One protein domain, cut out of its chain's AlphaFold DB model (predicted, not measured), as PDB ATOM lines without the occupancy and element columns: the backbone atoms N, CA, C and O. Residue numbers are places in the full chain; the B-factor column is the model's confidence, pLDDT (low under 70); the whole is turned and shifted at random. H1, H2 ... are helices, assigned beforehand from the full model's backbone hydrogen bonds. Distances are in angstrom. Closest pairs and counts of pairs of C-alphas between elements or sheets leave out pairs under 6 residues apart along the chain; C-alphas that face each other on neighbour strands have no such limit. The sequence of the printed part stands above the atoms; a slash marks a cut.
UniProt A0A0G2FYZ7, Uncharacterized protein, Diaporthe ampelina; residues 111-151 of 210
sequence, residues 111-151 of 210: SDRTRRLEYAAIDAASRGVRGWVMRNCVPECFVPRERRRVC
ATOM      1  N   SER A 111     -11.571 -23.021  20.031       80.19
ATOM      2  CA  SER A 111     -10.317 -22.789  19.302       80.19
ATOM      3  C   SER A 111      -9.806 -24.114  18.711       80.19
ATOM      4  O   SER A 111      -9.628 -25.104  19.426       80.19
ATOM      5  N   ASP A 112      -9.589 -24.158  17.391       86.56
ATOM      6  CA  ASP A 112      -9.185 -25.386  16.685       86.56
ATOM      7  C   ASP A 112      -7.826 -25.908  17.190       86.56
ATOM      8  O   ASP A 112      -7.594 -27.115  17.278       86.56
ATOM      9  N   ARG A 113      -6.939 -25.000  17.618       84.00
ATOM     10  CA  ARG A 113      -5.611 -25.331  18.151       84.00
ATOM     11  C   ARG A 113      -5.682 -26.103  19.469       84.00
ATOM     12  O   ARG A 113      -5.034 -27.144  19.581       84.00
ATOM     13  N   THR A 114      -6.444 -25.624  20.456       83.69
ATOM     14  CA  THR A 114      -6.575 -26.324  21.749       83.69
ATOM     15  C   THR A 114      -7.298 -27.655  21.574       83.69
ATOM     16  O   THR A 114      -6.826 -28.673  22.075       83.69
ATOM     17  N   ARG A 115      -8.346 -27.690  20.741       87.38
ATOM     18  CA  ARG A 115      -9.086 -28.913  20.404       87.38
ATOM     19  C   ARG A 115      -8.194 -29.998  19.790       87.38
ATOM     20  O   ARG A 115      -8.274 -31.159  20.188       87.38
ATOM     21  N   ARG A 116      -7.311 -29.644  18.850       90.06
ATOM     22  CA  ARG A 116      -6.366 -30.605  18.248       90.06
ATOM     23  C   ARG A 116      -5.361 -31.155  19.256       90.06
ATOM     24  O   ARG A 116      -5.039 -32.338  19.187       90.06
ATOM     25  N   LEU A 117      -4.879 -30.330  20.187       89.06
ATOM     26  CA  LEU A 117      -3.974 -30.777  21.252       89.06
ATOM     27  C   LEU A 117      -4.678 -31.715  22.240       89.06
ATOM     28  O   LEU A 117      -4.111 -32.739  22.613       89.06
ATOM     29  N   GLU A 118      -5.921 -31.414  22.612       88.50
ATOM     30  CA  GLU A 118      -6.746 -32.281  23.459       88.50
ATOM     31  C   GLU A 118      -7.002 -33.637  22.789       88.50
ATOM     32  O   GLU A 118      -6.789 -34.683  23.406       88.50
ATOM     33  N   TYR A 119      -7.366 -33.649  21.501       88.62
ATOM     34  CA  TYR A 119      -7.531 -34.895  20.746       88.62
ATOM     35  C   TYR A 119      -6.224 -35.675  20.612       88.62
ATOM     36  O   TYR A 119      -6.224 -36.892  20.800       88.62
ATOM     37  N   ALA A 120      -5.099 -34.998  20.372       90.38
ATOM     38  CA  ALA A 120      -3.795 -35.650  20.337       90.38
ATOM     39  C   ALA A 120      -3.429 -36.273  21.694       90.38
ATOM     40  O   ALA A 120      -2.882 -37.374  21.733       90.38
ATOM     41  N   ALA A 121      -3.761 -35.612  22.808       87.62
ATOM     42  CA  ALA A 121      -3.534 -36.140  24.150       87.62
ATOM     43  C   ALA A 121      -4.400 -37.377  24.436       87.62
ATOM     44  O   ALA A 121      -3.901 -38.363  24.982       87.62
ATOM     45  N   ILE A 122      -5.669 -37.362  24.020       85.38
ATOM     46  CA  ILE A 122      -6.584 -38.508  24.141       85.38
ATOM     47  C   ILE A 122      -6.068 -39.698  23.325       85.38
ATOM     48  O   ILE A 122      -5.989 -40.822  23.833       85.38
ATOM     49  N   ASP A 123      -5.659 -39.444  22.082       87.19
ATOM     50  CA  ASP A 123      -5.099 -40.471  21.211       87.19
ATOM     51  C   ASP A 123      -3.790 -41.026  21.784       87.19
ATOM     52  O   ASP A 123      -3.584 -42.242  21.806       87.19
ATOM     53  N   ALA A 124      -2.914 -40.171  22.311       84.75
ATOM     54  CA  ALA A 124      -1.652 -40.589  22.914       84.75
ATOM     55  C   ALA A 124      -1.846 -41.379  24.220       84.75
ATOM     56  O   ALA A 124      -1.073 -42.299  24.493       84.75
ATOM     57  N   ALA A 125      -2.887 -41.087  25.005       80.00
ATOM     58  CA  ALA A 125      -3.125 -41.721  26.304       80.00
ATOM     59  C   ALA A 125      -3.342 -43.243  26.222       80.00
ATOM     60  O   ALA A 125      -3.095 -43.955  27.198       80.00
ATOM     61  N   SER A 126      -3.794 -43.755  25.070       71.31
ATOM     62  CA  SER A 126      -4.114 -45.178  24.883       71.31
ATOM     63  C   SER A 126      -3.299 -45.890  23.797       71.31
ATOM     64  O   SER A 126      -3.421 -47.109  23.646       71.31
ATOM     65  N   ARG A 127      -2.447 -45.171  23.056       78.12
ATOM     66  CA  ARG A 127      -1.643 -45.719  21.951       78.12
ATOM     67  C   ARG A 127      -0.233 -46.122  22.395       78.12
ATOM     68  O   ARG A 127       0.259 -45.758  23.460       78.12
ATOM     69  N   GLY A 128       0.426 -46.905  21.546       82.38
ATOM     70  CA  GLY A 128       1.811 -47.335  21.734       82.38
ATOM     71  C   GLY A 128       1.981 -48.577  22.611       82.38
ATOM     72  O   GLY A 128       1.021 -49.212  23.053       82.38
ATOM     73  N   VAL A 129       3.246 -48.931  22.848       81.75
ATOM     74  CA  VAL A 129       3.630 -50.164  23.554       81.75
ATOM     75  C   VAL A 129       3.111 -50.160  24.988       81.75
ATOM     76  O   VAL A 129       2.630 -51.182  25.455       81.75
ATOM     77  N   ARG A 130       3.107 -49.006  25.669       81.88
ATOM     78  CA  ARG A 130       2.592 -48.893  27.041       81.88
ATOM     79  C   ARG A 130       1.100 -49.227  27.132       81.88
ATOM     80  O   ARG A 130       0.721 -50.006  27.998       81.88
ATOM     81  N   GLY A 131       0.270 -48.691  26.233       79.19
ATOM     82  CA  GLY A 131      -1.158 -49.025  26.175       79.19
ATOM     83  C   GLY A 131      -1.398 -50.497  25.828       79.19
ATOM     84  O   GLY A 131      -2.260 -51.145  26.419       79.19
ATOM     85  N   TRP A 132      -0.583 -51.058  24.928       83.25
ATOM     86  CA  TRP A 132      -0.642 -52.476  24.570       83.25
ATOM     87  C   TRP A 132      -0.228 -53.397  25.729       83.25
ATOM     88  O   TRP A 132      -0.962 -54.328  26.043       83.25
ATOM     89  N   VAL A 133       0.882 -53.115  26.416       83.06
ATOM     90  CA  VAL A 133       1.354 -53.872  27.589       83.06
ATOM     91  C   VAL A 133       0.336 -53.794  28.721       83.06
ATOM     92  O   VAL A 133      -0.000 -54.814  29.315       83.06
ATOM     93  N   MET A 134      -0.218 -52.606  28.981       82.62
ATOM     94  CA  MET A 134      -1.230 -52.439  30.024       82.62
ATOM     95  C   MET A 134      -2.508 -53.230  29.750       82.62
ATOM     96  O   MET A 134      -3.165 -53.643  30.693       82.62
ATOM     97  N   ARG A 135      -2.847 -53.459  28.478       78.62
ATOM     98  CA  ARG A 135      -4.057 -54.189  28.085       78.62
ATOM     99  C   ARG A 135      -3.852 -55.693  27.912       78.62
ATOM    100  O   ARG A 135      -4.809 -56.439  28.062       78.62
ATOM    101  N   ASN A 136      -2.648 -56.127  27.539       80.81
ATOM    102  CA  ASN A 136      -2.385 -57.518  27.145       80.81
ATOM    103  C   ASN A 136      -1.468 -58.275  28.111       80.81
ATOM    104  O   ASN A 136      -1.490 -59.500  28.119       80.81
ATOM    105  N   CYS A 137      -0.639 -57.579  28.888       81.38
ATOM    106  CA  CYS A 137       0.359 -58.214  29.752       81.38
ATOM    107  C   CYS A 137       0.067 -58.023  31.237       81.38
ATOM    108  O   CYS A 137       0.552 -58.807  32.046       81.38
ATOM    109  N   VAL A 138      -0.688 -56.987  31.606       77.44
ATOM    110  CA  VAL A 138      -0.995 -56.695  33.007       77.44
ATOM    111  C   VAL A 138      -2.374 -57.247  33.359       77.44
ATOM    112  O   VAL A 138      -3.366 -56.790  32.795       77.44
ATOM    113  N   PRO A 139      -2.456 -58.223  34.283       79.12
ATOM    114  CA  PRO A 139      -3.731 -58.713  34.783       79.12
ATOM    115  C   PRO A 139      -4.516 -57.596  35.480       79.12
ATOM    116  O   PRO A 139      -3.939 -56.726  36.139       79.12
ATOM    117  N   GLU A 140      -5.843 -57.674  35.408       67.06
ATOM    118  CA  GLU A 140      -6.783 -56.690  35.972       67.06
ATOM    119  C   GLU A 140      -6.601 -56.437  37.487       67.06
ATOM    120  O   GLU A 140      -7.075 -55.434  38.012       67.06
ATOM    121  N   CYS A 141      -5.865 -57.283  38.215       66.50
ATOM    122  CA  CYS A 141      -5.562 -57.079  39.634       66.50
ATOM    123  C   CYS A 141      -4.471 -56.024  39.922       66.50
ATOM    124  O   CYS A 141      -4.460 -55.479  41.027       66.50
ATOM    125  N   PHE A 142      -3.606 -55.686  38.960       68.50
ATOM    126  CA  PHE A 142      -2.528 -54.689  39.131       68.50
ATOM    127  C   PHE A 142      -2.881 -53.302  38.594       68.50
ATOM    128  O   PHE A 142      -2.191 -52.324  38.878       68.50
ATOM    129  N   VAL A 143      -3.965 -53.199  37.828       70.38
ATOM    130  CA  VAL A 143      -4.501 -51.906  37.415       70.38
ATOM    131  C   VAL A 143      -5.172 -51.273  38.645       70.38
ATOM    132  O   VAL A 143      -5.978 -51.946  39.291       70.38
ATOM    133  N   PRO A 144      -4.854 -50.027  39.034       72.25
ATOM    134  CA  PRO A 144      -5.536 -49.340  40.134       72.25
ATOM    135  C   PRO A 144      -7.048 -49.273  39.903       72.25
ATOM    136  O   PRO A 144      -7.487 -49.128  38.760       72.25
ATOM    137  N   ARG A 145      -7.847 -49.371  40.973       63.25
ATOM    138  CA  ARG A 145      -9.318 -49.442  40.892       63.25
ATOM    139  C   ARG A 145      -9.922 -48.229  40.168       63.25
ATOM    140  O   ARG A 145     -10.925 -48.401  39.489       63.25
ATOM    141  N   GLU A 146      -9.273 -47.062  40.215       68.69
ATOM    142  CA  GLU A 146      -9.672 -45.858  39.466       68.69
ATOM    143  C   GLU A 146      -9.466 -45.952  37.943       68.69
ATOM    144  O   GLU A 146     -10.068 -45.189  37.192       68.69
ATOM    145  N   ARG A 147      -8.592 -46.847  37.461       64.50
ATOM    146  CA  ARG A 147      -8.249 -46.998  36.033       64.50
ATOM    147  C   ARG A 147      -8.686 -48.326  35.430       64.50
ATOM    148  O   ARG A 147      -8.575 -48.493  34.214       64.50
ATOM    149  N   ARG A 148      -9.175 -49.260  36.251       70.44
ATOM    150  CA  ARG A 148      -9.840 -50.466  35.758       70.44
ATOM    151  C   ARG A 148     -11.035 -50.021  34.940       70.44
ATOM    152  O   ARG A 148     -11.882 -49.268  35.418       70.44
ATOM    153  N   ARG A 149     -11.111 -50.489  33.697       68.75
ATOM    154  CA  ARG A 149     -12.380 -50.427  32.980       68.75
ATOM    155  C   ARG A 149     -13.318 -51.308  33.778       68.75
ATOM    156  O   ARG A 149     -13.078 -52.507  33.866       68.75
ATOM    157  N   VAL A 150     -14.308 -50.692  34.417       61.53
ATOM    158  CA  VAL A 150     -15.379 -51.402  35.110       61.53
ATOM    159  C   VAL A 150     -16.020 -52.301  34.062       61.53
ATOM    160  O   VAL A 150     -16.801 -51.849  33.229       61.53
ATOM    161  N   CYS A 151     -15.595 -53.560  34.018       57.88
ATOM    162  CA  CYS A 151     -16.327 -54.567  33.290       57.88
ATOM    163  C   CYS A 151     -17.644 -54.684  34.048       57.88
ATOM    164  O   CYS A 151     -17.640 -54.873  35.264       57.88
TER     165      CYS A 151
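AT A GLANCE: This is residues 111 to 151 of the 210 residues of an uncharacterized protein of Diaporthe ampelina (UniProt A0A0G2FYZ7). A long helix, H1, is followed end to end, round a corner, by a shorter helix, H2, and a coiling tail with no named element, residues 137 to 151, turns off beyond H2. H1 sticks out with residues 112 to 125. The printed part has 41 residues, two named helices in the order H1, H2, and no named strand; its class is all helix. It is elongated, with spans of 40 by 21 by 14 A, and only just loose, close to extended, with a radius of gyration of the C-alphas of 13.4 A.

HOW THE PARTS SIT: H1, residues 112 to 126, and H2, residues 128 to 136, are close but not clearly touching; their closest C-alphas, those of Ala 125 and Gly 131, are 7.6 A apart. They run the same way at a steep tilt of 45 degrees. Every O i to N i+4 pair is within hydrogen-bond range in H2, and 10 of 11 in H1.

IN THESE COORDINATES: H1 begins at C-alpha 112 (-9.185, -25.386, 16.685) and is 22.0 A long. H2, 12.3 A long, ends at C-alpha 136 (-2.385, -57.518, 27.145).

THE WHOLE: The C-alphas farthest apart, those of Ser 111 and Cys 141, are 40.1 A apart. The printed part has no cut, and the link from H1 to H2 is tight. Mean pLDDT of the printed part is 78.4; residues 140 to 142, 145 to 147 and 149 to 151 are under 70.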